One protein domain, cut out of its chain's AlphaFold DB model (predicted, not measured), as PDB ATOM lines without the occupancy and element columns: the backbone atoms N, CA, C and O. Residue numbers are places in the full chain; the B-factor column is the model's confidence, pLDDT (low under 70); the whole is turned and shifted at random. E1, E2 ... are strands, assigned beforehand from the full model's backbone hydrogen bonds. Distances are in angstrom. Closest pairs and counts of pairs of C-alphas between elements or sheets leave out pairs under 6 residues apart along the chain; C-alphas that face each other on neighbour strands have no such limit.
ATOM      1  N   VAL A 406     152.035 176.950 210.196       56.69
ATOM      2  CA  VAL A 406     151.456 177.993 211.054       56.69
ATOM      3  C   VAL A 406     151.310 179.269 210.237       56.69
ATOM      4  O   VAL A 406     152.295 179.912 209.882       56.69
ATOM      5  N   VAL A 407     150.068 179.663 209.961       54.84
ATOM      6  CA  VAL A 407     149.740 180.908 209.255       54.84
ATOM      7  C   VAL A 407     148.912 181.792 210.187       54.84
ATOM      8  O   VAL A 407     147.815 181.420 210.599       54.84
ATOM      9  N   THR A 408     149.436 182.966 210.539       60.31
ATOM     10  CA  THR A 408     148.759 183.986 211.358       60.31
ATOM     11  C   THR A 408     148.724 185.330 210.623       60.31
ATOM     12  O   THR A 408     149.387 185.507 209.605       60.31
ATOM     13  N   GLU A 409     147.986 186.322 211.138       52.28
ATOM     14  CA  GLU A 409     147.895 187.666 210.529       52.28
ATOM     15  C   GLU A 409     149.257 188.402 210.458       52.28
ATOM     16  O   GLU A 409     149.397 189.382 209.723       52.28
ATOM     17  N   LYS A 410     150.266 187.929 211.208       49.41
ATOM     18  CA  LYS A 410     151.602 188.536 211.303       49.41
ATOM     19  C   LYS A 410     152.774 187.625 210.900       49.41
ATOM     20  O   LYS A 410     153.863 188.165 210.769       49.41
ATOM     21  N   GLN A 411     152.576 186.320 210.678       52.34
ATOM     22  CA  GLN A 411     153.655 185.351 210.395       52.34
ATOM     23  C   GLN A 411     153.157 184.196 209.505       52.34
ATOM     24  O   GLN A 411     152.029 183.733 209.693       52.34
ATOM     25  N   ALA A 412     153.996 183.695 208.590       52.41
ATOM     26  CA  ALA A 412     153.737 182.476 207.816       52.41
ATOM     27  C   ALA A 412     154.935 181.510 207.911       52.41
ATOM     28  O   ALA A 412     155.993 181.733 207.329       52.41
ATOM     29  N   ARG A 413     154.782 180.410 208.651       57.34
ATOM     30  CA  ARG A 413     155.833 179.410 208.889       57.34
ATOM     31  C   ARG A 413     155.421 178.070 208.285       57.34
ATOM     32  O   ARG A 413     154.345 177.568 208.597       57.34
ATOM     33  N   ALA A 414     156.287 177.482 207.464       54.34
ATOM     34  CA  ALA A 414     156.102 176.144 206.909       54.34
ATOM     35  C   ALA A 414     157.348 175.308 207.214       54.34
ATOM     36  O   ALA A 414     158.392 175.543 206.622       54.34
ATOM     37  N   ALA A 415     157.245 174.350 208.140       55.91
ATOM     38  CA  ALA A 415     158.366 173.511 208.552       55.91
ATOM     39  C   ALA A 415     158.073 172.026 208.286       55.91
ATOM     40  O   ALA A 415     157.075 171.475 208.752       55.91
ATOM     41  N   ALA A 416     158.982 171.360 207.573       55.66
ATOM     42  CA  ALA A 416     159.054 169.904 207.504       55.66
ATOM     43  C   ALA A 416     160.349 169.467 208.193       55.66
ATOM     44  O   ALA A 416     161.434 169.843 207.750       55.66
ATOM     45  N   ILE A 417     160.228 168.714 209.289       57.22
ATOM     46  CA  ILE A 417     161.373 168.197 210.045       57.22
ATOM     47  C   ILE A 417     161.538 166.724 209.677       57.22
ATOM     48  O   ILE A 417     160.720 165.884 210.051       57.22
ATOM     49  N   GLN A 418     162.598 166.412 208.934       57.62
ATOM     50  CA  GLN A 418     163.096 165.043 208.810       57.62
ATOM     51  C   GLN A 418     164.273 164.893 209.771       57.62
ATOM     52  O   GLN A 418     165.366 165.386 209.498       57.62
ATOM     53  N   SER A 419     164.024 164.252 210.911       56.72
ATOM     54  CA  SER A 419     165.061 163.820 211.847       56.72
ATOM     55  C   SER A 419     165.189 162.305 211.764       56.72
ATOM     56  O   SER A 419     164.234 161.584 212.061       56.72
ATOM     57  N   VAL A 420     166.359 161.823 211.356       53.19
ATOM     58  CA  VAL A 420     166.731 160.411 211.502       53.19
ATOM     59  C   VAL A 420     167.744 160.351 212.630       53.19
ATOM     60  O   VAL A 420     168.858 160.853 212.487       53.19
ATOM     61  N   GLU A 421     167.325 159.786 213.756       54.59
ATOM     62  CA  GLU A 421     168.140 159.657 214.959       54.59
ATOM     63  C   GLU A 421     168.457 158.179 215.185       54.59
ATOM     64  O   GLU A 421     167.560 157.334 215.235       54.59
ATOM     65  N   ALA A 422     169.746 157.866 215.284       42.62
ATOM     66  CA  ALA A 422     170.234 156.554 215.673       42.62
ATOM     67  C   ALA A 422     171.169 156.739 216.872       42.62
ATOM     68  O   ALA A 422     172.218 157.376 216.752       42.62
ATOM     69  N   ALA A 423     170.767 156.208 218.026       48.12
ATOM     70  CA  ALA A 423     171.503 156.313 219.283       48.12
ATOM     71  C   ALA A 423     171.858 154.919 219.818       48.12
ATOM     72  O   ALA A 423     171.031 154.004 219.779       48.12
ATOM     73  N   LEU A 424     173.085 154.772 220.322       39.50
ATOM     74  CA  LEU A 424     173.560 153.597 221.052       39.50
ATOM     75  C   LEU A 424     174.509 154.068 222.168       39.50
ATOM     76  O   LEU A 424     175.602 154.550 221.879       39.50
ATOM     77  N   ASP A 425     174.088 153.926 223.426       56.16
ATOM     78  CA  ASP A 425     174.800 154.401 224.625       56.16
ATOM     79  C   ASP A 425     175.236 155.884 224.526       56.16
ATOM     80  O   ASP A 425     174.387 156.748 224.305       56.16
ATOM     81  N   ASP A 426     176.530 156.192 224.675       46.34
ATOM     82  CA  ASP A 426     177.085 157.561 224.665       46.34
ATOM     83  C   ASP A 426     177.360 158.112 223.245       46.34
ATOM     84  O   ASP A 426     177.985 159.165 223.093       46.34
ATOM     85  N   ALA A 427     176.936 157.401 222.191       36.66
ATOM     86  CA  ALA A 427     177.139 157.786 220.796       36.66
ATOM     87  C   ALA A 427     175.803 158.047 220.083       36.66
ATOM     88  O   ALA A 427     174.959 157.156 219.938       36.66
ATOM     89  N   ALA A 428     175.646 159.271 219.579       55.78
ATOM     90  CA  ALA A 428     174.492 159.692 218.793       55.78
ATOM     91  C   ALA A 428     174.927 160.166 217.399       55.78
ATOM     92  O   ALA A 428     175.890 160.924 217.253       55.78
ATOM     93  N   ALA A 429     174.196 159.729 216.371       41.62
ATOM     94  CA  ALA A 429     174.304 160.242 215.010       41.62
ATOM     95  C   ALA A 429     172.935 160.761 214.561       41.62
ATOM     96  O   ALA A 429     171.938 160.036 214.598       41.62
ATOM     97  N   SER A 430     172.895 162.024 214.137       55.81
ATOM     98  CA  SER A 430     171.660 162.690 213.724       55.81
ATOM     99  C   SER A 430     171.843 163.424 212.398       55.81
ATOM    100  O   SER A 430     172.858 164.094 212.173       55.81
ATOM    101  N   LEU A 431     170.848 163.279 211.517       50.97
ATOM    102  CA  LEU A 431     170.677 164.068 210.300       50.97
ATOM    103  C   LEU A 431     169.451 164.967 210.475       50.97
ATOM    104  O   LEU A 431     168.338 164.463 210.631       50.97
ATOM    105  N   ILE A 432     169.662 166.286 210.420       59.97
ATOM    106  CA  ILE A 432     168.603 167.300 210.539       59.97
ATOM    107  C   ILE A 432     168.576 168.137 209.256       59.97
ATOM    108  O   ILE A 432     169.585 168.748 208.893       59.97
ATOM    109  N   GLY A 433     167.422 168.179 208.587       60.19
ATOM    110  CA  GLY A 433     167.144 169.085 207.469       60.19
ATOM    111  C   GLY A 433     165.905 169.945 207.738       60.19
ATOM    112  O   GLY A 433     164.865 169.403 208.107       60.19
ATOM    113  N   GLN A 434     166.006 171.267 207.547       58.78
ATOM    114  CA  GLN A 434     164.886 172.221 207.662       58.78
ATOM    115  C   GLN A 434     164.784 173.121 206.416       58.78
ATOM    116  O   GLN A 434     165.807 173.524 205.858       58.78
ATOM    117  N   ILE A 435     163.551 173.487 206.034       57.28
ATOM    118  CA  ILE A 435     163.212 174.483 205.000       57.28
ATOM    119  C   ILE A 435     162.295 175.576 205.600       57.28
ATOM    120  O   ILE A 435     161.318 175.236 206.251       57.28
ATOM    121  N   ALA A 436     162.662 176.845 205.348       54.62
ATOM    122  CA  ALA A 436     161.919 178.131 205.310       54.62
ATOM    123  C   ALA A 436     161.019 178.628 206.481       54.62
ATOM    124  O   ALA A 436     160.036 178.010 206.875       54.62
ATOM    125  N   GLU A 437     161.276 179.872 206.917       54.69
ATOM    126  CA  GLU A 437     160.437 180.679 207.822       54.69
ATOM    127  C   GLU A 437     160.181 182.067 207.196       54.69
ATOM    128  O   GLU A 437     161.124 182.821 206.972       54.69
ATOM    129  N   VAL A 438     158.921 182.427 206.899       54.28
ATOM    130  CA  VAL A 438     158.553 183.802 206.500       54.28
ATOM    131  C   VAL A 438     158.177 184.576 207.765       54.28
ATOM    132  O   VAL A 438     157.127 184.341 208.367       54.28
ATOM    133  N   ASP A 439     159.075 185.469 208.176       55.59
ATOM    134  CA  ASP A 439     159.050 186.109 209.495       55.59
ATOM    135  C   ASP A 439     157.979 187.219 209.595       55.59
ATOM    136  O   ASP A 439     157.283 187.307 210.603       55.59
ATOM    137  N   ASP A 440     157.733 188.014 208.536       57.34
ATOM    138  CA  ASP A 440     156.631 188.997 208.514       57.34
ATOM    139  C   ASP A 440     156.211 189.473 207.095       57.34
ATOM    140  O   ASP A 440     156.677 188.984 206.068       57.34
ATOM    141  N   LYS A 441     155.292 190.454 207.024       54.66
ATOM    142  CA  LYS A 441     154.690 190.999 205.784       54.66
ATOM    143  C   LYS A 441     155.678 191.724 204.849       54.66
ATOM    144  O   LYS A 441     155.296 192.057 203.728       54.66
ATOM    145  N   HIS A 442     156.898 192.011 205.301       54.62
ATOM    146  CA  HIS A 442     157.903 192.758 204.539       54.62
ATOM    147  C   HIS A 442     159.259 192.036 204.437       54.62
ATOM    148  O   HIS A 442     160.034 192.387 203.548       54.62
ATOM    149  N   ASN A 443     159.533 191.036 205.280       59.97
ATOM    150  CA  ASN A 443     160.779 190.272 205.316       59.97
ATOM    151  C   ASN A 443     160.557 188.815 204.874       59.97
ATOM    152  O   ASN A 443     159.844 188.050 205.522       59.97
ATOM    153  N   ALA A 444     161.208 188.407 203.782       68.06
ATOM    154  CA  ALA A 444     161.219 187.030 203.299       68.06
ATOM    155  C   ALA A 444     162.594 186.392 203.548       68.06
ATOM    156  O   ALA A 444     163.582 186.786 202.929       68.06
ATOM    157  N   LEU A 445     162.657 185.395 204.434       68.94
ATOM    158  CA  LEU A 445     163.866 184.625 204.723       68.94
ATOM    159  C   LEU A 445     163.663 183.153 204.333       68.94
ATOM    160  O   LEU A 445     162.951 182.397 204.977       68.94
ATOM    161  N   ALA A 446     164.329 182.699 203.279       71.69
ATOM    162  CA  ALA A 446     164.404 181.285 202.944       71.69
ATOM    163  C   ALA A 446     165.746 180.733 203.423       71.69
ATOM    164  O   ALA A 446     166.798 181.117 202.918       71.69
ATOM    165  N   THR A 447     165.708 179.818 204.388       73.31
ATOM    166  CA  THR A 447     166.897 179.083 204.826       73.31
ATOM    167  C   THR A 447     166.710 177.600 204.538       73.31
ATOM    168  O   THR A 447     165.669 177.032 204.871       73.31
ATOM    169  N   LEU A 448     167.722 176.988 203.931       77.19
ATOM    170  CA  LEU A 448     167.920 175.542 203.900       77.19
ATOM    171  C   LEU A 448     169.186 175.259 204.700       77.19
ATOM    172  O   LEU A 448     170.234 175.821 204.390       77.19
ATOM    173  N   PHE A 449     169.123 174.390 205.704       77.94
ATOM    174  CA  PHE A 449     170.338 173.869 206.321       77.94
ATOM    175  C   PHE A 449     170.267 172.354 206.461       77.94
ATOM    176  O   PHE A 449     169.214 171.797 206.766       77.94
ATOM    177  N   GLY A 450     171.403 171.713 206.217       80.19
ATOM    178  CA  GLY A 450     171.657 170.319 206.531       80.19
ATOM    179  C   GLY A 450     172.854 170.245 207.464       80.19
ATOM    180  O   GLY A 450     173.892 170.857 207.192       80.19
ATOM    181  N   GLN A 451     172.699 169.518 208.564       82.69
ATOM    182  CA  GLN A 451     173.788 169.245 209.491       82.69
ATOM    183  C   GLN A 451     173.929 167.743 209.691       82.69
ATOM    184  O   GLN A 451     172.945 167.050 209.950       82.69
ATOM    185  N   VAL A 452     175.170 167.272 209.610       81.56
ATOM    186  CA  VAL A 452     175.569 165.981 210.165       81.56
ATOM    187  C   VAL A 452     176.350 166.269 211.434       81.56
ATOM    188  O   VAL A 452     177.302 167.055 211.417       81.56
ATOM    189  N   PHE A 453     175.915 165.664 212.533       81.06
ATOM    190  CA  PHE A 453     176.509 165.835 213.850       81.06
ATOM    191  C   PHE A 453     176.816 164.471 214.463       81.06
ATOM    192  O   PHE A 453     176.009 163.546 214.360       81.06
ATOM    193  N   ALA A 454     177.988 164.370 215.083       79.50
ATOM    194  CA  ALA A 454     178.405 163.213 215.855       79.50
ATOM    195  C   ALA A 454     179.126 163.678 217.122       79.50
ATOM    196  O   ALA A 454     180.000 164.546 217.058       79.50
ATOM    197  N   GLU A 455     178.791 163.069 218.253       81.62
ATOM    198  CA  GLU A 455     179.454 163.288 219.539       81.62
ATOM    199  C   GLU A 455     179.728 161.959 220.239       81.62
ATOM    200  O   GLU A 455     179.051 160.960 219.982       81.62
ATOM    201  N   ASN A 456     180.749 161.937 221.094       70.44
ATOM    202  CA  ASN A 456     181.140 160.739 221.837       70.44
ATOM    203  C   ASN A 456     181.616 161.049 223.264       70.44
ATOM    204  O   ASN A 456     182.646 160.534 223.684       70.44
ATOM    205  N   GLY A 457     180.945 161.941 223.996       71.50
ATOM    206  CA  GLY A 457     181.288 162.298 225.388       71.50
ATOM    207  C   GLY A 457     182.646 163.000 225.607       71.50
ATOM    208  O   GLY A 457     182.797 163.749 226.569       71.50
ATOM    209  N   GLU A 458     183.619 162.818 224.709       74.94
ATOM    210  CA  GLU A 458     184.976 163.378 224.722       74.94
ATOM    211  C   GLU A 458     185.179 164.480 223.671       74.94
ATOM    212  O   GLU A 458     186.224 165.134 223.649       74.94
ATOM    213  N   GLY A 459     184.212 164.684 222.776       76.88
ATOM    214  CA  GLY A 459     184.256 165.698 221.731       76.88
ATOM    215  C   GLY A 459     183.081 165.588 220.765       76.88
ATOM    216  O   GLY A 459     182.294 164.639 220.818       76.88
ATOM    217  N   ALA A 460     182.975 166.572 219.874       82.81
ATOM    218  CA  ALA A 460     181.955 166.593 218.834       82.81
ATOM    219  C   ALA A 460     182.528 167.032 217.480       82.81
ATOM    220  O   ALA A 460     183.431 167.871 217.401       82.81
ATOM    221  N   ALA A 461     181.972 166.483 216.404       84.25
ATOM    222  CA  ALA A 461     182.270 166.854 215.030       84.25
ATOM    223  C   ALA A 461     180.978 167.218 214.300       84.25
ATOM    224  O   ALA A 461     179.940 166.572 214.452       84.25
ATOM    225  N   SER A 462     181.051 168.265 213.484       86.38
ATOM    226  CA  SER A 462     179.915 168.720 212.695       86.38
ATOM    227  C   SER A 462     180.330 169.114 211.286       86.38
ATOM    228  O   SER A 462     181.370 169.744 211.083       86.38
ATOM    229  N   ALA A 463     179.486 168.756 210.323       87.25
ATOM    230  CA  ALA A 463     179.553 169.237 208.952       87.25
ATOM    231  C   ALA A 463     178.219 169.894 208.597       87.25
ATOM    232  O   ALA A 463     177.148 169.310 208.783       87.25
ATOM    233  N   LEU A 464     178.299 171.128 208.116       87.19
ATOM    234  CA  LEU A 464     177.178 172.021 207.880       87.19
ATOM    235  C   LEU A 464     177.155 172.445 206.412       87.19
ATOM    236  O   LEU A 464     178.163 172.900 205.869       87.19
ATOM    237  N   PHE A 465     175.977 172.372 205.800       87.62
ATOM    238  CA  PHE A 465     175.657 173.061 204.554       87.62
ATOM    239  C   PHE A 465     174.448 173.958 204.786       87.62
ATOM    240  O   PHE A 465     173.407 173.489 205.242       87.62
ATOM    241  N   ARG A 466     174.577 175.251 204.488       87.25
ATOM    242  CA  ARG A 466     173.518 176.240 204.701       87.25
ATOM    243  C   ARG A 466     173.364 177.146 203.486       87.25
ATOM    244  O   ARG A 466     174.329 177.749 203.029       87.25
ATOM    245  N   LEU A 467     172.134 177.294 203.014       84.94
ATOM    246  CA  LEU A 467     171.709 178.291 202.039       84.94
ATOM    247  C   LEU A 467     170.781 179.276 202.738       84.94
ATOM    248  O   LEU A 467     169.851 178.862 203.425       84.94
ATOM    249  N   ILE A 468     171.023 180.564 202.553       84.38
ATOM    250  CA  ILE A 468     170.176 181.643 203.053       84.38
ATOM    251  C   ILE A 468     169.845 182.541 201.869       84.38
ATOM    252  O   ILE A 468     170.746 182.980 201.162       84.38
ATOM    253  N   ALA A 469     168.572 182.846 201.672       82.25
ATOM    254  CA  ALA A 469     168.109 183.918 200.812       82.25
ATOM    255  C   ALA A 469     167.216 184.831 201.648       82.25
ATOM    256  O   ALA A 469     166.192 184.405 202.171       82.25
ATOM    257  N   HIS A 470     167.628 186.079 201.804       83.19
ATOM    258  CA  HIS A 470     166.954 187.079 202.610       83.19
ATOM    259  C   HIS A 470     166.581 188.267 201.727       83.19
ATOM    260  O   HIS A 470     167.444 188.867 201.089       83.19
ATOM    261  N   ALA A 471     165.303 188.623 201.703       77.25
ATOM    262  CA  ALA A 471     164.795 189.824 201.067       77.25
ATOM    263  C   ALA A 471     164.018 190.651 202.097       77.25
ATOM    264  O   ALA A 471     162.941 190.253 202.531       77.25
ATOM    265  N   ALA A 472     164.574 191.803 202.465       72.31
ATOM    266  CA  ALA A 472     163.972 192.780 203.363       72.31
ATOM    267  C   ALA A 472     163.939 194.165 202.692       72.31
ATOM    268  O   ALA A 472     164.740 194.431 201.788       72.31
ATOM    269  N   PRO A 473     163.097 195.110 203.150       68.88
ATOM    270  CA  PRO A 473     163.072 196.472 202.611       68.88
ATOM    271  C   PRO A 473     164.407 197.208 202.794       68.88
ATOM    272  O   PRO A 473     164.713 198.143 202.060       68.88
ATOM    273  N   THR A 474     165.204 196.781 203.777       71.62
ATOM    274  CA  THR A 474     166.523 197.332 204.101       71.62
ATOM    275  C   THR A 474     167.667 196.697 203.303       71.62
ATOM    276  O   THR A 474     168.793 197.175 203.407       71.62
ATOM    277  N   GLY A 475     167.416 195.637 202.521       74.44
ATOM    278  CA  GLY A 475     168.429 194.983 201.688       74.44
ATOM    279  C   GLY A 475     168.091 193.540 201.296       74.44
ATOM    280  O   GLY A 475     167.325 192.853 201.970       74.44
ATOM    281  N   VAL A 476     168.700 193.074 200.202       79.00
ATOM    282  CA  VAL A 476     168.618 191.682 199.728       79.00
ATOM    283  C   VAL A 476     169.988 191.032 199.882       79.00
ATOM    284  O   VAL A 476     170.989 191.607 199.451       79.00
ATOM    285  N   ALA A 477     170.039 189.846 200.483       83.94
ATOM    286  CA  ALA A 477     171.262 189.074 200.650       83.94
ATOM    287  C   ALA A 477     171.034 187.585 200.360       83.94
ATOM    288  O   ALA A 477     170.016 187.020 200.750       83.94
ATOM    289  N   ALA A 478     172.000 186.934 199.722       87.00
ATOM    290  CA  ALA A 478     172.050 185.485 199.582       87.00
ATOM    291  C   ALA A 478     173.398 184.965 200.090       87.00
ATOM    292  O   ALA A 478     174.432 185.556 199.785       87.00
ATOM    293  N   ARG A 479     173.387 183.869 200.853       88.56
ATOM    294  CA  ARG A 479     174.582 183.205 201.383       88.56
ATOM    295  C   ARG A 479     174.535 181.713 201.097       88.56
ATOM    296  O   ARG A 479     173.548 181.055 201.415       88.56
ATOM    297  N   ILE A 480     175.639 181.172 200.597       90.81
ATOM    298  CA  ILE A 480     175.944 179.738 200.629       90.81
ATOM    299  C   ILE A 480     177.097 179.542 201.606       90.81
ATOM    300  O   ILE A 480     178.145 180.161 201.441       90.81
ATOM    301  N   ALA A 481     176.911 178.704 202.622       90.12
ATOM    302  CA  ALA A 481     177.921 178.390 203.620       90.12
ATOM    303  C   ALA A 481     178.149 176.878 203.700       90.12
ATOM    304  O   ALA A 481     177.204 176.096 203.819       90.12
ATOM    305  N   LEU A 482     179.417 176.489 203.662       90.81
ATOM    306  CA  LEU A 482     179.902 175.141 203.933       90.81
ATOM    307  C   LEU A 482     180.885 175.250 205.091       90.81
ATOM    308  O   LEU A 482     181.844 176.011 204.986       90.81
ATOM    309  N   GLU A 483     180.660 174.520 206.179       89.75
ATOM    310  CA  GLU A 483     181.555 174.535 207.337       89.75
ATOM    311  C   GLU A 483     181.758 173.124 207.882       89.75
ATOM    312  O   GLU A 483     180.802 172.378 208.091       89.75
ATOM    313  N   ALA A 484     183.015 172.774 208.134       89.88
ATOM    314  CA  ALA A 484     183.384 171.625 208.943       89.88
ATOM    315  C   ALA A 484     184.041 172.139 210.222       89.88
ATOM    316  O   ALA A 484     184.959 172.964 210.168       89.88
ATOM    317  N   LYS A 485     183.560 171.657 211.366       87.06
ATOM    318  CA  LYS A 485     184.009 172.103 212.682       87.06
ATOM    319  C   LYS A 485     184.161 170.923 213.632       87.06
ATOM    320  O   LYS A 485     183.273 170.071 213.709       87.06
ATOM    321  N   THR A 486     185.237 170.938 214.407       86.69
ATOM    322  CA  THR A 486     185.385 170.137 215.625       86.69
ATOM    323  C   THR A 486     185.156 171.023 216.852       86.69
ATOM    324  O   THR A 486     185.519 172.201 216.862       86.69
ATOM    325  N   ALA A 487     184.478 170.491 217.867       74.06
ATOM    326  CA  ALA A 487     184.166 171.194 219.111       74.06
ATOM    327  C   ALA A 487     184.733 170.441 220.325       74.06
ATOM    328  O   ALA A 487     184.825 169.211 220.325       74.06
ATOM    329  N   ALA A 488     185.153 171.210 221.330       66.38
ATOM    330  CA  ALA A 488     186.148 170.808 222.315       66.38
ATOM    331  C   ALA A 488     185.755 169.666 223.271       66.38
ATOM    332  O   ALA A 488     184.789 169.759 224.027       66.38
ATOM    333  N   GLY A 489     186.662 168.685 223.320       65.12
ATOM    334  CA  GLY A 489     187.175 168.040 224.533       65.12
ATOM    335  C   GLY A 489     188.707 167.919 224.431       65.12
ATOM    336  O   GLY A 489     189.382 168.945 224.391       65.12
ATOM    337  N   ALA A 490     189.290 166.716 224.330       60.94
ATOM    338  CA  ALA A 490     190.758 166.516 224.319       60.94
ATOM    339  C   ALA A 490     191.499 166.927 223.017       60.94
ATOM    340  O   ALA A 490     192.729 166.962 222.999       60.94
ATOM    341  N   TYR A 491     190.776 167.233 221.932       63.38
ATOM    342  CA  TYR A 491     191.323 167.284 220.563       63.38
ATOM    343  C   TYR A 491     191.451 168.690 219.935       63.38
ATOM    344  O   TYR A 491     191.837 168.796 218.774       63.38
ATOM    345  N   GLY A 492     191.189 169.767 220.688       68.19
ATOM    346  CA  GLY A 492     191.263 171.151 220.187       68.19
ATOM    347  C   GLY A 492     190.077 171.568 219.301       68.19
ATOM    348  O   GLY A 492     189.264 170.739 218.895       68.19
ATOM    349  N   GLU A 493     189.953 172.873 219.035       79.31
ATOM    350  CA  GLU A 493     188.916 173.435 218.159       79.31
ATOM    351  C   GLU A 493     189.530 173.900 216.840       79.31
ATOM    352  O   GLU A 493     190.307 174.853 216.825       79.31
ATOM    353  N   ASP A 494     189.129 173.270 215.737       84.69
ATOM    354  CA  ASP A 494     189.472 173.702 214.386       84.69
ATOM    355  C   ASP A 494     188.198 173.862 213.547       84.69
ATOM    356  O   ASP A 494     187.215 173.126 213.685       84.69
ATOM    357  N   SER A 495     188.209 174.849 212.650       86.44
ATOM    358  CA  SER A 495     187.113 175.086 211.707       86.44
ATOM    359  C   SER A 495     187.657 175.449 210.335       86.44
ATOM    360  O   SER A 495     188.524 176.322 210.238       86.44
ATOM    361  N   ALA A 496     187.084 174.862 209.291       87.12
ATOM    362  CA  ALA A 496     187.290 175.287 207.915       87.12
ATOM    363  C   ALA A 496     185.940 175.606 207.272       87.12
ATOM    364  O   ALA A 496     184.994 174.827 207.397       87.12
ATOM    365  N   ALA A 497     185.849 176.746 206.587       88.31
ATOM    366  CA  ALA A 497     184.601 177.185 205.980       88.31
ATOM    367  C   ALA A 497     184.793 177.895 204.634       88.31
ATOM    368  O   ALA A 497     185.807 178.552 204.396       88.31
ATOM    369  N   LEU A 498     183.777 177.794 203.776       90.00
ATOM    370  CA  LEU A 498     183.609 178.571 202.550       90.00
ATOM    371  C   LEU A 498     182.265 179.298 202.616       90.00
ATOM    372  O   LEU A 498     181.225 178.664 202.793       90.00
ATOM    373  N   PHE A 499     182.295 180.614 202.425       89.06
ATOM    374  CA  PHE A 499     181.113 181.467 202.347       89.06
ATOM    375  C   PHE A 499     181.060 182.148 200.981       89.06
ATOM    376  O   PHE A 499     182.041 182.762 200.560       89.06
ATOM    377  N   LEU A 500     179.920 182.060 200.303       89.62
ATOM    378  CA  LEU A 500     179.613 182.819 199.093       89.62
ATOM    379  C   LEU A 500     178.449 183.750 199.406       89.62
ATOM    380  O   LEU A 500     177.325 183.286 199.583       89.62
ATOM    381  N   ASP A 501     178.738 185.042 199.476       89.62
ATOM    382  CA  ASP A 501     177.792 186.091 199.823       89.62
ATOM    383  C   ASP A 501     177.485 186.968 198.621       89.62
ATOM    384  O   ASP A 501     178.389 187.420 197.926       89.62
ATOM    385  N   VAL A 502     176.209 187.264 198.409       89.06
ATOM    386  CA  VAL A 502     175.752 188.292 197.473       89.06
ATOM    387  C   VAL A 502     174.877 189.243 198.259       89.06
ATOM    388  O   VAL A 502     173.800 188.857 198.699       89.06
ATOM    389  N   ILE A 503     175.341 190.474 198.458       87.44
ATOM    390  CA  ILE A 503     174.646 191.473 199.272       87.44
ATOM    391  C   ILE A 503     174.389 192.705 198.404       87.44
ATOM    392  O   ILE A 503     175.321 193.313 197.869       87.44
ATOM    393  N   ALA A 504     173.120 193.089 198.260       83.06
ATOM    394  CA  ALA A 504     172.725 194.266 197.496       83.06
ATOM    395  C   ALA A 504     173.411 195.530 198.047       83.06
ATOM    396  O   ALA A 504     173.338 195.820 199.238       83.06
ATOM    397  N   GLY A 505     174.099 196.274 197.175       79.44
ATOM    398  CA  GLY A 505     174.847 197.487 197.537       79.44
ATOM    399  C   GLY A 505     176.271 197.262 198.069       79.44
ATOM    400  O   GLY A 505     177.021 198.229 198.147       79.44
ATOM    401  N   VAL A 506     176.670 196.021 198.379       81.06
ATOM    402  CA  VAL A 506     178.040 195.670 198.817       81.06
ATOM    403  C   VAL A 506     178.783 194.869 197.740       81.06
ATOM    404  O   VAL A 506     179.957 195.125 197.497       81.06
ATOM    405  N   GLY A 507     178.099 193.946 197.054       80.81
ATOM    406  CA  GLY A 507     178.661 193.124 195.976       80.81
ATOM    407  C   GLY A 507     178.678 191.625 196.291       80.81
ATOM    408  O   GLY A 507     178.005 191.163 197.213       80.81
ATOM    409  N   SER A 508     179.438 190.873 195.492       86.00
ATOM    410  CA  SER A 508     179.625 189.425 195.643       86.00
ATOM    411  C   SER A 508     180.964 189.137 196.321       86.00
ATOM    412  O   SER A 508     182.007 189.543 195.810       86.00
ATOM    413  N   VAL A 509     180.951 188.434 197.453       83.69
ATOM    414  CA  VAL A 509     182.138 188.135 198.266       83.69
ATOM    415  C   VAL A 509     182.270 186.625 198.445       83.69
ATOM    416  O   VAL A 509     181.356 185.971 198.941       83.69
ATOM    417  N   ALA A 510     183.422 186.067 198.073       85.00
ATOM    418  CA  ALA A 510     183.790 184.688 198.384       85.00
ATOM    419  C   ALA A 510     184.847 184.691 199.497       85.00
ATOM    420  O   ALA A 510     185.946 185.206 199.303       85.00
ATOM    421  N   THR A 511     184.520 184.128 200.658       83.62
ATOM    422  CA  THR A 511     185.420 184.054 201.817       83.62
ATOM    423  C   THR A 511     185.783 182.604 202.099       83.62
ATOM    424  O   THR A 511     184.900 181.776 202.306       83.62
ATOM    425  N   ILE A 512     187.080 182.304 202.167       85.81
ATOM    426  CA  ILE A 512     187.595 181.009 202.622       85.81
ATOM    427  C   ILE A 512     188.237 181.220 203.993       85.81
ATOM    428  O   ILE A 512     189.180 181.995 204.121       85.81
ATOM    429  N   LYS A 513     187.739 180.523 205.016       84.19
ATOM    430  CA  LYS A 513     188.356 180.446 206.343       84.19
ATOM    431  C   LYS A 513     189.065 179.101 206.449       84.19
ATOM    432  O   LYS A 513     188.414 178.085 206.667       84.19
ATOM    433  N   ALA A 514     190.378 179.091 206.269       80.81
ATOM    434  CA  ALA A 514     191.213 177.905 206.432       80.81
ATOM    435  C   ALA A 514     192.670 178.322 206.665       80.81
ATOM    436  O   ALA A 514     193.090 179.379 206.199       80.81
ATOM    437  N   THR A 515     193.452 177.473 207.330       79.69
ATOM    438  CA  THR A 515     194.889 177.713 207.551       79.69
ATOM    439  C   THR A 515     195.707 177.573 206.259       79.69
ATOM    440  O   THR A 515     196.692 178.278 206.071       79.69
ATOM    441  N   ALA A 516     195.309 176.678 205.345       75.19
ATOM    442  CA  ALA A 516     195.959 176.500 204.044       75.19
ATOM    443  C   ALA A 516     195.021 175.837 203.024       75.19
ATOM    444  O   ALA A 516     194.201 174.994 203.391       75.19
ATOM    445  N   PHE A 517     195.212 176.141 201.736       78.81
ATOM    446  CA  PHE A 517     194.625 175.371 200.635       78.81
ATOM    447  C   PHE A 517     195.647 174.346 200.129       78.81
ATOM    448  O   PHE A 517     196.739 174.726 199.696       78.81
ATOM    449  N   ARG A 518     195.323 173.048 200.211       76.12
ATOM    450  CA  ARG A 518     196.247 171.941 199.909       76.12
ATOM    451  C   ARG A 518     195.725 171.059 198.777       76.12
ATOM    452  O   ARG A 518     194.525 170.831 198.682       76.12
ATOM    453  N   VAL A 519     196.632 170.501 197.977       74.81
ATOM    454  CA  VAL A 519     196.320 169.458 196.984       74.81
ATOM    455  C   VAL A 519     196.930 168.133 197.425       74.81
ATOM    456  O   VAL A 519     198.040 168.087 197.962       74.81
ATOM    457  N   GLN A 520     196.177 167.049 197.231       77.62
ATOM    458  CA  GLN A 520     196.633 165.693 197.513       77.62
ATOM    459  C   GLN A 520     197.632 165.246 196.442       77.62
ATOM    460  O   GLN A 520     197.343 165.262 195.248       77.62
ATOM    461  N   THR A 521     198.809 164.826 196.884       73.31
ATOM    462  CA  THR A 521     199.864 164.235 196.059       73.31
ATOM    463  C   THR A 521     200.041 162.763 196.429       73.31
ATOM    464  O   THR A 521     199.503 162.297 197.436       73.31
ATOM    465  N   ALA A 522     200.826 162.024 195.643       73.81
ATOM    466  CA  ALA A 522     201.101 160.608 195.894       73.81
ATOM    467  C   ALA A 522     201.743 160.325 197.272       73.81
ATOM    468  O   ALA A 522     201.665 159.197 197.751       73.81
ATOM    469  N   THR A 523     202.365 161.323 197.913       72.25
ATOM    470  CA  THR A 523     203.086 161.179 199.192       72.25
ATOM    471  C   THR A 523     202.468 161.968 200.351       72.25
ATOM    472  O   THR A 523     202.998 161.926 201.459       72.25
ATOM    473  N   GLY A 524     201.352 162.676 200.132       79.38
ATOM    474  CA  GLY A 524     200.672 163.469 201.165       79.38
ATOM    475  C   GLY A 524     200.061 164.768 200.639       79.38
ATOM    476  O   GLY A 524     199.884 164.945 199.436       79.38
ATOM    477  N   PHE A 525     199.736 165.695 201.537       76.44
ATOM    478  CA  PHE A 525     199.162 166.997 201.184       76.44
ATOM    479  C   PHE A 525     200.238 168.086 201.147       76.44
ATOM    480  O   PHE A 525     200.983 168.241 202.113       76.44
ATOM    481  N   ALA A 526     200.274 168.882 200.077       73.06
ATOM    482  CA  ALA A 526     201.135 170.061 199.970       73.06
ATOM    483  C   ALA A 526     200.279 171.338 199.901       73.06
ATOM    484  O   ALA A 526     199.291 171.346 199.156       73.06
ATOM    485  N   PRO A 527     200.598 172.407 200.663       70.69
ATOM    486  CA  PRO A 527     199.941 173.696 200.481       70.69
ATOM    487  C   PRO A 527     200.283 174.258 199.101       70.69
ATOM    488  O   PRO A 527     201.392 174.071 198.617       70.69
ATOM    489  N   ILE A 528     199.323 174.935 198.476       74.56
ATOM    490  CA  ILE A 528     199.536 175.745 197.265       74.56
ATOM    491  C   ILE A 528     199.429 177.232 197.613       74.56
ATOM    492  O   ILE A 528     200.190 178.047 197.094       74.56
ATOM    493  N   LEU A 529     198.530 177.572 198.541       76.75
ATOM    494  CA  LEU A 529     198.369 178.909 199.105       76.75
ATOM    495  C   LEU A 529     198.374 178.809 200.633       76.75
ATOM    496  O   LEU A 529     197.598 178.039 201.211       76.75
ATOM    497  N   GLU A 530     199.237 179.592 201.271       77.50
ATOM    498  CA  GLU A 530     199.329 179.731 202.726       77.50
ATOM    499  C   GLU A 530     199.200 181.209 203.096       77.50
ATOM    500  O   GLU A 530     199.865 182.061 202.506       77.50
ATOM    501  N   VAL A 531     198.334 181.518 204.061       74.69
ATOM    502  CA  VAL A 531     198.210 182.871 204.608       74.69
ATOM    503  C   VAL A 531     198.964 182.898 205.927       74.69
ATOM    504  O   VAL A 531     198.572 182.237 206.884       74.69
ATOM    505  N   GLN A 532     200.054 183.657 205.968       73.38
ATOM    506  CA  GLN A 532     200.851 183.852 207.172       73.38
ATOM    507  C   GLN A 532     201.178 185.339 207.310       73.38
ATOM    508  O   GLN A 532     201.646 185.949 206.349       73.38
ATOM    509  N   ASP A 533     200.932 185.910 208.493       72.69
ATOM    510  CA  ASP A 533     201.257 187.303 208.836       72.69
ATOM    511  C   ASP A 533     200.770 188.323 207.780       72.69
ATOM    512  O   ASP A 533     201.548 189.119 207.263       72.69
ATOM    513  N   ASP A 534     199.490 188.242 207.393       69.56
ATOM    514  CA  ASP A 534     198.847 189.070 206.352       69.56
ATOM    515  C   ASP A 534     199.459 188.964 204.935       69.56
ATOM    516  O   ASP A 534     199.100 189.718 204.028       69.56
ATOM    517  N   THR A 535     200.337 187.984 204.695       64.50
ATOM    518  CA  THR A 535     200.912 187.687 203.374       64.50
ATOM    519  C   THR A 535     200.411 186.365 202.802       64.50
ATOM    520  O   THR A 535     200.420 185.332 203.471       64.50
ATOM    521  N   VAL A 536     200.029 186.384 201.519       76.69
ATOM    522  CA  VAL A 536     199.717 185.177 200.741       76.69
ATOM    523  C   VAL A 536     201.017 184.611 200.175       76.69
ATOM    524  O   VAL A 536     201.612 185.180 199.260       76.69
ATOM    525  N   LYS A 537     201.469 183.484 200.722       72.25
ATOM    526  CA  LYS A 537     202.592 182.714 200.189       72.25
ATOM    527  C   LYS A 537     202.082 181.717 199.158       72.25
ATOM    528  O   LYS A 537     201.160 180.945 199.422       72.25
ATOM    529  N   ILE A 538     202.724 181.715 197.995       75.94
ATOM    530  CA  ILE A 538     202.553 180.682 196.980       75.94
ATOM    531  C   ILE A 538     203.606 179.609 197.240       75.94
ATOM    532  O   ILE A 538     204.807 179.865 197.140       75.94
ATOM    533  N   ALA A 539     203.161 178.414 197.599       65.50
ATOM    534  CA  ALA A 539     204.052 177.291 197.831       65.50
ATOM    535  C   ALA A 539     204.351 176.594 196.490       65.50
ATOM    536  O   ALA A 539     203.523 175.865 195.949       65.50
TER     537      ALA A 539
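This is residues 406 to 539 of the 734 residues of the protein "Fibronectin type-III domain-containing protein" of Methyloceanibacter stevinii (UniProt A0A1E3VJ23). What is the main picture? A broad, single-layer slab of seven long strands, E1 to E7, side by side and arched along their length, has both faces bare of named elements; beyond its E7 edge sits a small, separate sheet of three short strands, E8 to E10, turned away from the slab. What is it made of? The printed part has 134 residues, with no named helix and ten named strands, E1 to E10 in chain order; the class is all strand. Both sheets, E1 E2 E3 E4 E5 E6 E7 and E8 E9 E10, are antiparallel. How large is its outline? It is loose, with a radius of gyration of the C-alphas of 19.4 A, and flat, spanning 61 by 49 by 25 A.

Where are the long strands? E1 is residues 412 to 424, from C-alpha (153.737, 182.476, 207.816), 37.4 A long; E2 is 427 to 438, 35.0 A; E3 is 444 to 455, 34.1 A. E4 is 460 to 472, 35.3 A, and E5 is 475 to 487, 33.4 A. And the shorter ones? E6 is residues 495 to 503, 24.1 A; E7 is 507 to 513; E8 is 516 to 521. E9 is 524 to 532, 21.3 A, and E10 is 535 to 538, ending at C-alpha (202.553, 180.682, 196.980).

How is the large sheet built? It is a meander, each strand the antiparallel neighbour of the one before, with edge strands E1 and E7; it is twisted, its C-alphas up to 8.1 A off the best plane. E4 bends by 54 degrees at residue 463 and E5 by 66 degrees at residue 484. Which backbone atoms show its pairing? In the hairpin E4 and E5, N 466 and O 481 are 2.8 A apart, within hydrogen-bond range; in the hairpin E1 and E2, N 424 and O 427 are 3.1 A apart. How does the small sheet follow? E7 runs on into E8 at 65 degrees across a break of 2 residues, yet the two are apart. E8 E9 E10 is a second meander, with N 521 and O 524 at 2.8 A and N 537 and O 530 at 2.8 A; E9 bends by 69 degrees at residue 529.

How far does it reach? The two C-alphas farthest apart, those of Glu 409 and Thr 523, are 62.3 A apart. Is the printed part continuous? It has no cut and no long link; the link E5 to E6 is short and the others are tight. Where is confidence low? The mean pLDDT of the printed part is 72.0; 49 residues are under 70, among them residues 406 to 445.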